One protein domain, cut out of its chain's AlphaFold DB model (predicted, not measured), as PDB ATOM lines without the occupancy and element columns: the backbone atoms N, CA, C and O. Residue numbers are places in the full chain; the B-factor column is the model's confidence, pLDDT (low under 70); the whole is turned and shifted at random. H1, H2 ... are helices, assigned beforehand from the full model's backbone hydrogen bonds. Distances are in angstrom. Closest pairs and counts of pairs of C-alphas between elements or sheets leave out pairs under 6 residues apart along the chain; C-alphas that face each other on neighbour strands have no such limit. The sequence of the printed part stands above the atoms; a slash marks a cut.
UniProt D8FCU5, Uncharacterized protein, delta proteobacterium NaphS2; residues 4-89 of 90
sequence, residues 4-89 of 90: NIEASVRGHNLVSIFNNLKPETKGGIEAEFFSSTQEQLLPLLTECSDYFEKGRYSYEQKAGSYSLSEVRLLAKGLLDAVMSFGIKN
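This is residues 4 to 89 of the 90 residues of an uncharacterized protein of delta proteobacterium NaphS2 (UniProt D8FCU5). The longest helix, H5, crosses H3 steeply, and its early part packs on H4. Short H2 packs on nearly the same stretch of H4, residues 42 to 49, with H1 beyond H2. The 86 printed residues include five named helices, H1 to H5 in order, no named strand: all helix. The whole is only just compact, close to loose, radius of gyration of the C-alphas 13.9 A, spans 44 by 28 by 16 A.

H5, residues 68 to 89, touches H3, residues 23 to 37, at a steep tilt of 56 degrees, opposite ways; the closest C-alphas, Glu 32 and Ala 81, are 4.9 A apart. Residues 70 to 74 of H5 touch residues 41 to 48 of H4, residues 41 to 56; the closest C-alphas, Cys 48 and Val 71, are 6.4 A apart. H4, the hub, also touches H2, residues 14 to 19, closest C-alphas Leu 14 and Leu 45, 5.6 A. H3 and H4 only just touch, with 3 pairs of C-alphas within 8 A, closest Glu 30 and Leu 41, 6.2 A. H1, residues 4 to 9, is close to H2 but not clearly touching, closest C-alphas Ser 8 and Ser 16, 7.0 A. Every O i to N i+4 pair is within hydrogen-bond range in H2, H3, H4 and H5; in H1 0 of 2 are, and 1 of 3 O i to N i+3.

H5 measures 31.4 A, H4 22.6 A, H3 20.9 A. C-alpha 4 is at (-15.691, -10.416, -34.828), C-alpha 89 at (-27.634, 4.506, -63.665).

The printed part has no cut. The link H4 to H5 is long, 11 residues. Residues 4 to 12 and 56 to 65 have low confidence, pLDDT under 70.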
ATOM      1  N   ASN A   4     -15.682 -10.607 -33.370       48.28
ATOM      2  CA  ASN A   4     -15.691 -10.416 -34.828       48.28
ATOM      3  C   ASN A   4     -17.056 -10.641 -35.496       48.28
ATOM      4  O   ASN A   4     -17.281 -10.132 -36.589       48.28
ATOM      5  N   ILE A   5     -17.966 -11.395 -34.870       43.56
ATOM      6  CA  ILE A   5     -19.259 -11.731 -35.488       43.56
ATOM      7  C   ILE A   5     -20.292 -10.624 -35.214       43.56
ATOM      8  O   ILE A   5     -21.046 -10.253 -36.109       43.56
ATOM      9  N   GLU A   6     -20.294 -10.021 -34.021       45.62
ATOM     10  CA  GLU A   6     -21.282  -8.988 -33.668       45.62
ATOM     11  C   GLU A   6     -21.038  -7.630 -34.345       45.62
ATOM     12  O   GLU A   6     -21.998  -6.919 -34.655       45.62
ATOM     13  N   ALA A   7     -19.779  -7.269 -34.616       49.28
ATOM     14  CA  ALA A   7     -19.435  -5.997 -35.257       49.28
ATOM     15  C   ALA A   7     -19.957  -5.904 -36.705       49.28
ATOM     16  O   ALA A   7     -20.415  -4.845 -37.144       49.28
ATOM     17  N   SER A   8     -19.948  -7.031 -37.424       48.44
ATOM     18  CA  SER A   8     -20.444  -7.120 -38.801       48.44
ATOM     19  C   SER A   8     -21.980  -7.038 -38.864       48.44
ATOM     20  O   SER A   8     -22.525  -6.382 -39.747       48.44
ATOM     21  N   VAL A   9     -22.689  -7.585 -37.865       49.53
ATOM     22  CA  VAL A   9     -24.168  -7.582 -37.799       49.53
ATOM     23  C   VAL A   9     -24.762  -6.193 -37.524       49.53
ATOM     24  O   VAL A   9     -25.898  -5.927 -37.905       49.53
ATOM     25  N   ARG A  10     -24.018  -5.279 -36.886       56.44
ATOM     26  CA  ARG A  10     -24.524  -3.940 -36.512       56.44
ATOM     27  C   ARG A  10     -24.042  -2.793 -37.406       56.44
ATOM     28  O   ARG A  10     -24.266  -1.638 -37.066       56.44
ATOM     29  N   GLY A  11     -23.372  -3.090 -38.519       58.66
ATOM     30  CA  GLY A  11     -22.945  -2.067 -39.478       58.66
ATOM     31  C   GLY A  11     -21.760  -1.203 -39.027       58.66
ATOM     32  O   GLY A  11     -21.592  -0.088 -39.508       58.66
ATOM     33  N   HIS A  12     -20.930  -1.705 -38.108       66.31
ATOM     34  CA  HIS A  12     -19.757  -0.970 -37.614       66.31
ATOM     35  C   HIS A  12     -18.548  -1.091 -38.548       66.31
ATOM     36  O   HIS A  12     -17.666  -0.241 -38.533       66.31
ATOM     37  N   ASN A  13     -18.509  -2.146 -39.363       78.94
ATOM     38  CA  ASN A  13     -17.443  -2.360 -40.327       78.94
ATOM     39  C   ASN A  13     -17.879  -1.818 -41.692       78.94
ATOM     40  O   ASN A  13     -18.520  -2.521 -42.479       78.94
ATOM     41  N   LEU A  14     -17.545  -0.554 -41.960       85.00
ATOM     42  CA  LEU A  14     -17.932   0.142 -43.189       85.00
ATOM     43  C   LEU A  14     -17.360  -0.557 -44.428       85.00
ATOM     44  O   LEU A  14     -18.037  -0.658 -45.448       85.00
ATOM     45  N   VAL A  15     -16.151  -1.114 -44.317       88.62
ATOM     46  CA  VAL A  15     -15.502  -1.889 -45.385       88.62
ATOM     47  C   VAL A  15     -16.308  -3.146 -45.720       88.62
ATOM     48  O   VAL A  15     -16.498  -3.471 -46.889       88.62
ATOM     49  N   SER A  16     -16.825  -3.850 -44.713       86.81
ATOM     50  CA  SER A  16     -17.660  -5.039 -44.902       86.81
ATOM     51  C   SER A  16     -18.988  -4.698 -45.576       86.81
ATOM     52  O   SER A  16     -19.385  -5.408 -46.497       86.81
ATOM     53  N   ILE A  17     -19.649  -3.609 -45.167       86.00
ATOM     54  CA  ILE A  17     -20.883  -3.136 -45.815       86.00
ATOM     55  C   ILE A  17     -20.604  -2.799 -47.277       86.00
ATOM     56  O   ILE A  17     -21.311  -3.271 -48.165       86.00
ATOM     57  N   PHE A  18     -19.552  -2.019 -47.526       89.38
ATOM     58  CA  PHE A  18     -19.184  -1.601 -48.870       89.38
ATOM     59  C   PHE A  18     -18.855  -2.801 -49.764       89.38
ATOM     60  O   PHE A  18     -19.322  -2.881 -50.896       89.38
ATOM     61  N   ASN A  19     -18.136  -3.794 -49.239       89.25
ATOM     62  CA  ASN A  19     -17.784  -5.000 -49.984       89.25
ATOM     63  C   ASN A  19     -18.973  -5.895 -50.344       89.25
ATOM     64  O   ASN A  19     -18.871  -6.623 -51.333       89.25
ATOM     65  N   ASN A  20     -20.076  -5.820 -49.593       89.38
ATOM     66  CA  ASN A  20     -21.310  -6.554 -49.876       89.38
ATOM     67  C   ASN A  20     -22.137  -5.939 -51.019       89.38
ATOM     68  O   ASN A  20     -23.105  -6.553 -51.471       89.38
ATOM     69  N   LEU A  21     -21.778  -4.747 -51.505       88.38
ATOM     70  CA  LEU A  21     -22.396  -4.163 -52.693       88.38
ATOM     71  C   LEU A  21     -21.981  -4.928 -53.959       88.38
ATOM     72  O   LEU A  21     -20.900  -5.523 -54.038       88.38
ATOM     73  N   LYS A  22     -22.837  -4.875 -54.988       92.50
ATOM     74  CA  LYS A  22     -22.532  -5.460 -56.302       92.50
ATOM     75  C   LYS A  22     -21.224  -4.865 -56.854       92.50
ATOM     76  O   LYS A  22     -21.011  -3.664 -56.692       92.50
ATOM     77  N   PRO A  23     -20.372  -5.652 -57.542       91.94
ATOM     78  CA  PRO A  23     -19.090  -5.168 -58.066       91.94
ATOM     79  C   PRO A  23     -19.198  -3.893 -58.909       91.94
ATOM     80  O   PRO A  23     -18.412  -2.971 -58.718       91.94
ATOM     81  N   GLU A  24     -20.209  -3.813 -59.774       90.94
ATOM     82  CA  GLU A  24     -20.483  -2.644 -60.622       90.94
ATOM     83  C   GLU A  24     -20.819  -1.399 -59.791       90.94
ATOM     84  O   GLU A  24     -20.278  -0.322 -60.026       90.94
ATOM     85  N   THR A  25     -21.653  -1.560 -58.760       90.62
ATOM     86  CA  THR A  25     -22.015  -0.484 -57.830       90.62
ATOM     87  C   THR A  25     -20.808  -0.002 -57.028       90.62
ATOM     88  O   THR A  25     -20.641   1.200 -56.850       90.62
ATOM     89  N   LYS A  26     -19.934  -0.914 -56.578       93.25
ATOM     90  CA  LYS A  26     -18.696  -0.541 -55.873       93.25
ATOM     91  C   LYS A  26     -17.777   0.282 -56.760       93.25
ATOM     92  O   LYS A  26     -17.394   1.376 -56.365       93.25
ATOM     93  N   GLY A  27     -17.484  -0.222 -57.960       92.81
ATOM     94  CA  GLY A  27     -16.597   0.462 -58.899       92.81
ATOM     95  C   GLY A  27     -17.138   1.834 -59.306       92.81
ATOM     96  O   GLY A  27     -16.380   2.796 -59.375       92.81
ATOM     97  N   GLY A  28     -18.455   1.944 -59.502       93.25
ATOM     98  CA  GLY A  28     -19.114   3.216 -59.785       93.25
ATOM     99  C   GLY A  28     -18.987   4.221 -58.643       93.25
ATOM    100  O   GLY A  28     -18.542   5.345 -58.861       93.25
ATOM    101  N   ILE A  29     -19.316   3.814 -57.414       93.38
ATOM    102  CA  ILE A  29     -19.209   4.690 -56.240       93.38
ATOM    103  C   ILE A  29     -17.749   5.086 -55.973       93.38
ATOM    104  O   ILE A  29     -17.491   6.251 -55.688       93.38
ATOM    105  N   GLU A  30     -16.788   4.166 -56.099       95.19
ATOM    106  CA  GLU A  30     -15.354   4.469 -55.954       95.19
ATOM    107  C   GLU A  30     -14.880   5.499 -56.981       95.19
ATOM    108  O   GLU A  30     -14.167   6.436 -56.623       95.19
ATOM    109  N   ALA A  31     -15.300   5.357 -58.240       94.19
ATOM    110  CA  ALA A  31     -14.936   6.285 -59.301       94.19
ATOM    111  C   ALA A  31     -15.531   7.684 -59.072       94.19
ATOM    112  O   ALA A  31     -14.811   8.679 -59.172       94.19
ATOM    113  N   GLU A  32     -16.817   7.776 -58.722       94.62
ATOM    114  CA  GLU A  32     -17.479   9.055 -58.420       94.62
ATOM    115  C   GLU A  32     -16.882   9.721 -57.170       94.62
ATOM    116  O   GLU A  32     -16.642  10.933 -57.148       94.62
ATOM    117  N   PHE A  33     -16.580   8.929 -56.139       95.06
ATOM    118  CA  PHE A  33     -15.946   9.418 -54.918       95.06
ATOM    119  C   PHE A  33     -14.551   9.972 -55.210       95.06
ATOM    120  O   PHE A  33     -14.251  11.107 -54.840       95.06
ATOM    121  N   PHE A  34     -13.713   9.221 -55.927       95.12
ATOM    122  CA  PHE A  34     -12.377   9.681 -56.293       95.12
ATOM    123  C   PHE A  34     -12.435  10.909 -57.208       95.12
ATOM    124  O   PHE A  34     -11.695  11.867 -57.010       95.12
ATOM    125  N   SER A  35     -13.356  10.940 -58.173       93.62
ATOM    126  CA  SER A  35     -13.502  12.082 -59.078       93.62
ATOM    127  C   SER A  35     -13.853  13.372 -58.332       93.62
ATOM    128  O   SER A  35     -13.309  14.426 -58.661       93.62
ATOM    129  N   SER A  36     -14.719  13.293 -57.320       91.31
ATOM    130  CA  SER A  36     -15.203  14.458 -56.566       91.31
ATOM    131  C   SER A  36     -14.284  14.889 -55.420       91.31
ATOM    132  O   SER A  36     -14.205  16.079 -55.118       91.31
ATOM    133  N   THR A  37     -13.586  13.946 -54.788       92.25
ATOM    134  CA  THR A  37     -12.776  14.211 -53.587       92.25
ATOM    135  C   THR A  37     -11.272  14.169 -53.832       92.25
ATOM    136  O   THR A  37     -10.531  14.744 -53.044       92.25
ATOM    137  N   GLN A  38     -10.832  13.527 -54.921       94.56
ATOM    138  CA  GLN A  38      -9.436  13.163 -55.201       94.56
ATOM    139  C   GLN A  38      -8.813  12.218 -54.157       94.56
ATOM    140  O   GLN A  38      -7.597  12.057 -54.113       94.56
ATOM    141  N   GLU A  39      -9.646  11.555 -53.351       92.88
ATOM    142  CA  GLU A  39      -9.230  10.700 -52.240       92.88
ATOM    143  C   GLU A  39      -9.717   9.261 -52.441       92.88
ATOM    144  O   GLU A  39     -10.734   9.000 -53.089       92.88
ATOM    145  N   GLN A  40      -8.978   8.295 -51.891       93.69
ATOM    146  CA  GLN A  40      -9.344   6.881 -51.995       93.69
ATOM    147  C   GLN A  40     -10.394   6.508 -50.941       93.69
ATOM    148  O   GLN A  40     -10.192   6.703 -49.743       93.69
ATOM    149  N   LEU A  41     -11.498   5.899 -51.381       92.56
ATOM    150  CA  LEU A  41     -12.626   5.566 -50.508       92.56
ATOM    151  C   LEU A  41     -12.302   4.455 -49.489       92.56
ATOM    152  O   LEU A  41     -12.641   4.579 -48.314       92.56
ATOM    153  N   LEU A  42     -11.640   3.369 -49.905       92.19
ATOM    154  CA  LEU A  42     -11.377   2.205 -49.040       92.19
ATOM    155  C   LEU A  42     -10.507   2.515 -47.802       92.19
ATOM    156  O   LEU A  42     -10.877   2.076 -46.705       92.19
ATOM    157  N   PRO A  43      -9.391   3.264 -47.916       92.12
ATOM    158  CA  PRO A  43      -8.625   3.700 -46.750       92.12
ATOM    159  C   PRO A  43      -9.467   4.519 -45.766       92.12
ATOM    160  O   PRO A  43      -9.482   4.200 -44.578       92.12
ATOM    161  N   LEU A  44     -10.256   5.479 -46.264       91.44
ATOM    162  CA  LEU A  44     -11.143   6.303 -45.435       91.44
ATOM    163  C   LEU A  44     -12.222   5.474 -44.727       91.44
ATOM    164  O   LEU A  44     -12.495   5.695 -43.549       91.44
ATOM    165  N   LEU A  45     -12.822   4.493 -45.412       91.06
ATOM    166  CA  LEU A  45     -13.780   3.564 -44.800       91.06
ATOM    167  C   LEU A  45     -13.135   2.755 -43.670       91.06
ATOM    168  O   LEU A  45     -13.784   2.513 -42.652       91.06
ATOM    169  N   THR A  46     -11.882   2.335 -43.840       89.31
ATOM    170  CA  THR A  46     -11.139   1.561 -42.834       89.31
ATOM    171  C   THR A  46     -10.850   2.419 -41.605       89.31
ATOM    172  O   THR A  46     -11.227   2.057 -40.494       89.31
ATOM    173  N   GLU A  47     -10.264   3.595 -41.816       86.62
ATOM    174  CA  GLU A  47      -9.904   4.539 -40.758       86.62
ATOM    175  C   GLU A  47     -11.130   5.039 -39.981       86.62
ATOM    176  O   GLU A  47     -11.153   5.028 -38.750       86.62
ATOM    177  N   CYS A  48     -12.216   5.379 -40.679       86.69
ATOM    178  CA  CYS A  48     -13.448   5.780 -40.010       86.69
ATOM    179  C   CYS A  48     -14.138   4.606 -39.298       86.69
ATOM    180  O   CYS A  48     -14.737   4.827 -38.247       86.69
ATOM    181  N   SER A  49     -14.048   3.366 -39.806       83.69
ATOM    182  CA  SER A  49     -14.577   2.183 -39.093       83.69
ATOM    183  C   SER A  49     -13.910   2.024 -37.729       83.69
ATOM    184  O   SER A  49     -14.602   1.843 -36.726       83.69
ATOM    185  N   ASP A  50     -12.587   2.193 -37.681       81.94
ATOM    186  CA  ASP A  50     -11.823   2.224 -36.437       81.94
ATOM    187  C   ASP A  50     -12.338   3.319 -35.494       81.94
ATOM    188  O   ASP A  50     -12.497   3.077 -34.298       81.94
ATOM    189  N   TYR A  51     -12.638   4.521 -35.999       80.25
ATOM    190  CA  TYR A  51     -13.187   5.605 -35.176       80.25
ATOM    191  C   TYR A  51     -14.535   5.230 -34.549       80.25
ATOM    192  O   TYR A  51     -14.745   5.464 -33.357       80.25
ATOM    193  N   PHE A  52     -15.440   4.616 -35.316       75.50
ATOM    194  CA  PHE A  52     -16.751   4.193 -34.814       75.50
ATOM    195  C   PHE A  52     -16.655   3.047 -33.803       75.50
ATOM    196  O   PHE A  52     -17.398   3.029 -32.817       75.50
ATOM    197  N   GLU A  53     -15.744   2.100 -34.020       75.25
ATOM    198  CA  GLU A  53     -15.496   1.007 -33.082       75.25
ATOM    199  C   GLU A  53     -14.899   1.535 -31.769       75.25
ATOM    200  O   GLU A  53     -15.440   1.279 -30.690       75.25
ATOM    201  N   LYS A  54     -13.849   2.357 -31.850       73.75
ATOM    202  CA  LYS A  54     -13.147   2.913 -30.681       73.75
ATOM    203  C   LYS A  54     -13.990   3.938 -29.923       73.75
ATOM    204  O   LYS A  54     -13.976   3.954 -28.693       73.75
ATOM    205  N   GLY A  55     -14.786   4.744 -30.627       70.62
ATOM    206  CA  GLY A  55     -15.710   5.705 -30.027       70.62
ATOM    207  C   GLY A  55     -16.773   5.036 -29.153       70.62
ATOM    208  O   GLY A  55     -17.122   5.564 -28.096       70.62
ATOM    209  N   ARG A  56     -17.235   3.841 -29.540       68.06
ATOM    210  CA  ARG A  56     -18.221   3.058 -28.783       68.06
ATOM    211  C   ARG A  56     -17.646   2.419 -27.514       68.06
ATOM    212  O   ARG A  56     -18.372   2.304 -26.529       68.06
ATOM    213  N   TYR A  57     -16.367   2.046 -27.515       65.62
ATOM    214  CA  TYR A  57     -15.662   1.460 -26.362       65.62
ATOM    215  C   TYR A  57     -14.705   2.460 -25.700       65.62
ATOM    216  O   TYR A  57     -13.618   2.111 -25.242       65.62
ATOM    217  N   SER A  58     -15.112   3.727 -25.625       57.94
ATOM    218  CA  SER A  58     -14.271   4.834 -25.150       57.94
ATOM    219  C   SER A  58     -13.831   4.711 -23.682       57.94
ATOM    220  O   SER A  58     -12.867   5.357 -23.286       57.94
ATOM    221  N   TYR A  59     -14.467   3.842 -22.885       56.19
ATOM    222  CA  TYR A  59     -14.007   3.498 -21.531       56.19
ATOM    223  C   TYR A  59     -12.730   2.628 -21.524       56.19
ATOM    224  O   TYR A  59     -11.963   2.678 -20.567       56.19
ATOM    225  N   GLU A  60     -12.467   1.863 -22.590       56.22
ATOM    226  CA  GLU A  60     -11.322   0.944 -22.693       56.22
ATOM    227  C   GLU A  60     -10.131   1.535 -23.468       56.22
ATOM    228  O   GLU A  60      -9.038   0.967 -23.449       56.22
ATOM    229  N   GLN A  61     -10.300   2.684 -24.133       55.78
ATOM    230  CA  GLN A  61      -9.276   3.246 -25.017       55.78
ATOM    231  C   GLN A  61      -8.925   4.690 -24.649       55.78
ATOM    232  O   GLN A  61      -9.778   5.574 -24.606       55.78
ATOM    233  N   LYS A  62      -7.629   4.931 -24.393       46.69
ATOM    234  CA  LYS A  62      -7.058   6.268 -24.172       46.69
ATOM    235  C   LYS A  62      -7.409   7.163 -25.358       46.69
ATOM    236  O   LYS A  62      -6.898   6.921 -26.443       46.69
ATOM    237  N   ALA A  63      -8.254   8.166 -25.109       54.62
ATOM    238  CA  ALA A  63      -8.503   9.363 -25.919       54.62
ATOM    239  C   ALA A  63      -7.796   9.363 -27.291       54.62
ATOM    240  O   ALA A  63      -6.718   9.937 -27.449       54.62
ATOM    241  N   GLY A  64      -8.394   8.683 -28.272       59.31
ATOM    242  CA  GLY A  64      -7.948   8.755 -29.657       59.31
ATOM    243  C   GLY A  64      -8.317  10.116 -30.241       59.31
ATOM    244  O   GLY A  64      -9.454  10.562 -30.095       59.31
ATOM    245  N   SER A  65      -7.363  10.789 -30.880       69.94
ATOM    246  CA  SER A  65      -7.666  11.959 -31.703       69.94
ATOM    247  C   SER A  65      -8.349  11.474 -32.979       69.94
ATOM    248  O   SER A  65      -7.708  10.823 -33.796       69.94
ATOM    249  N   TYR A  66      -9.638  11.766 -33.137       77.06
ATOM    250  CA  TYR A  66     -10.387  11.469 -34.359       77.06
ATOM    251  C   TYR A  66     -10.279  12.643 -35.332       77.06
ATOM    252  O   TYR A  66     -10.533  13.792 -34.959       77.06
ATOM    253  N   SER A  67      -9.942  12.369 -36.589       84.94
ATOM    254  CA  SER A  67      -9.934  13.393 -37.633       84.94
ATOM    255  C   SER A  67     -11.367  13.709 -38.065       84.94
ATOM    256  O   SER A  67     -11.986  13.009 -38.865       84.94
ATOM    257  N   LEU A  68     -11.925  14.805 -37.542       83.75
ATOM    258  CA  LEU A  68     -13.248  15.287 -37.968       83.75
ATOM    259  C   LEU A  68     -13.278  15.647 -39.462       83.75
ATOM    260  O   LEU A  68     -14.334  15.594 -40.090       83.75
ATOM    261  N   SER A  69     -12.123  15.998 -40.031       88.19
ATOM    262  CA  SER A  69     -11.969  16.275 -41.457       88.19
ATOM    263  C   SER A  69     -12.178  15.023 -42.306       88.19
ATOM    264  O   SER A  69     -12.958  15.090 -43.251       88.19
ATOM    265  N   GLU A  70     -11.558  13.894 -41.951       87.19
ATOM    266  CA  GLU A  70     -11.752  12.605 -42.640       87.19
ATOM    267  C   GLU A  70     -13.185  12.104 -42.502       87.19
ATOM    268  O   GLU A  70     -13.795  11.711 -43.493       87.19
ATOM    269  N   VAL A  71     -13.771  12.200 -41.303       87.44
ATOM    270  CA  VAL A  71     -15.174  11.810 -41.085       87.44
ATOM    271  C   VAL A  71     -16.107  12.650 -41.959       87.44
ATOM    272  O   VAL A  71     -17.014  12.116 -42.600       87.44
ATOM    273  N   ARG A  72     -15.877  13.967 -42.030       91.38
ATOM    274  CA  ARG A  72     -16.661  14.866 -42.886       91.38
ATOM    275  C   ARG A  72     -16.461  14.553 -44.367       91.38
ATOM    276  O   ARG A  72     -17.437  14.575 -45.116       91.38
ATOM    277  N   LEU A  73     -15.221  14.305 -44.779       93.00
ATOM    278  CA  LEU A  73     -14.871  13.959 -46.151       93.00
ATOM    279  C   LEU A  73     -15.575  12.671 -46.575       93.00
ATOM    280  O   LEU A  73     -16.246  12.665 -47.603       93.00
ATOM    281  N   LEU A  74     -15.487  11.624 -45.754       91.62
ATOM    282  CA  LEU A  74     -16.142  10.352 -46.010       91.62
ATOM    283  C   LEU A  74     -17.661  10.525 -46.089       91.62
ATOM    284  O   LEU A  74     -18.265  10.109 -47.070       91.62
ATOM    285  N   ALA A  75     -18.281  11.167 -45.095       91.38
ATOM    286  CA  ALA A  75     -19.734  11.303 -45.040       91.38
ATOM    287  C   ALA A  75     -20.296  12.090 -46.231       91.38
ATOM    288  O   ALA A  75     -21.244  11.644 -46.877       91.38
ATOM    289  N   LYS A  76     -19.708  13.253 -46.537       93.25
ATOM    290  CA  LYS A  76     -20.171  14.090 -47.646       93.25
ATOM    291  C   LYS A  76     -19.819  13.469 -48.996       93.25
ATOM    292  O   LYS A  76     -20.696  13.331 -49.839       93.25
ATOM    293  N   GLY A  77     -18.562  13.071 -49.187       92.31
ATOM    294  CA  GLY A  77     -18.092  12.520 -50.455       92.31
ATOM    295  C   GLY A  77     -18.828  11.236 -50.831       92.31
ATOM    296  O   GLY A  77     -19.193  11.062 -51.988       92.31
ATOM    297  N   LEU A  78     -19.107  10.357 -49.862       92.19
ATOM    298  CA  LEU A  78     -19.823   9.110 -50.125       92.19
ATOM    299  C   LEU A  78     -21.289   9.368 -50.473       92.19
ATOM    300  O   LEU A  78     -21.806   8.740 -51.392       92.19
ATOM    301  N   LEU A  79     -21.948  10.305 -49.783       93.50
ATOM    302  CA  LEU A  79     -23.312  10.710 -50.122       93.50
ATOM    303  C   LEU A  79     -23.378  11.277 -51.545       93.50
ATOM    304  O   LEU A  79     -24.201  10.828 -52.342       93.50
ATOM    305  N   ASP A  80     -22.488  12.213 -51.874       93.56
ATOM    306  CA  ASP A  80     -22.434  12.844 -53.193       93.56
ATOM    307  C   ASP A  80     -22.143  11.804 -54.295       93.56
ATOM    308  O   ASP A  80     -22.783  11.821 -55.350       93.56
ATOM    309  N   ALA A  81     -21.240  10.850 -54.036       92.56
ATOM    310  CA  ALA A  81     -20.901   9.767 -54.958       92.56
ATOM    311  C   ALA A  81     -22.071   8.799 -55.193       92.56
ATOM    312  O   ALA A  81     -22.369   8.466 -56.339       92.56
ATOM    313  N   VAL A  82     -22.767   8.376 -54.132       92.00
ATOM    314  CA  VAL A  82     -23.943   7.492 -54.233       92.00
ATOM    315  C   VAL A  82     -25.069   8.174 -55.003       92.00
ATOM    316  O   VAL A  82     -25.645   7.564 -55.901       92.00
ATOM    317  N   MET A  83     -25.353   9.443 -54.698       92.38
ATOM    318  CA  MET A  83     -26.370  10.223 -55.406       92.38
ATOM    319  C   MET A  83     -26.019  10.385 -56.887       92.38
ATOM    320  O   MET A  83     -26.865  10.165 -57.751       92.38
ATOM    321  N   SER A  84     -24.763  10.722 -57.190       91.75
ATOM    322  CA  SER A  84     -24.295  10.906 -58.568       91.75
ATOM    323  C   SER A  84     -24.345   9.607 -59.366       91.75
ATOM    324  O   SER A  84     -24.812   9.606 -60.503       91.75
ATOM    325  N   PHE A  85     -23.904   8.496 -58.773       90.94
ATOM    326  CA  PHE A  85     -23.975   7.184 -59.405       90.94
ATOM    327  C   PHE A  85     -25.426   6.750 -59.641       90.94
ATOM    328  O   PHE A  85     -25.734   6.282 -60.735       90.94
ATOM    329  N   GLY A  86     -26.313   6.949 -58.660       87.75
ATOM    330  CA  GLY A  86     -27.742   6.650 -58.779       87.75
ATOM    331  C   GLY A  86     -28.389   7.400 -59.941       87.75
ATOM    332  O   GLY A  86     -28.910   6.771 -60.849       87.75
ATOM    333  N   ILE A  87     -28.231   8.727 -60.000       88.06
ATOM    334  CA  ILE A  87     -28.772   9.561 -61.093       88.06
ATOM    335  C   ILE A  87     -28.283   9.108 -62.481       88.06
ATOM    336  O   ILE A  87     -28.991   9.268 -63.469       88.06
ATOM    337  N   LYS A  88     -27.055   8.588 -62.581       84.88
ATOM    338  CA  LYS A  88     -26.453   8.169 -63.856       84.88
ATOM    339  C   LYS A  88     -26.885   6.772 -64.315       84.88
ATOM    340  O   LYS A  88     -26.674   6.451 -65.482       84.88
ATOM    341  N   ASN A  89     -27.406   5.935 -63.417       80.19
ATOM    342  CA  ASN A  89     -27.634   4.506 -63.665       80.19
ATOM    343  C   ASN A  89     -29.071   4.047 -63.345       80.19
ATOM    344  O   ASN A  89     -29.331   2.842 -63.356       80.19
TER     345      ASN A  89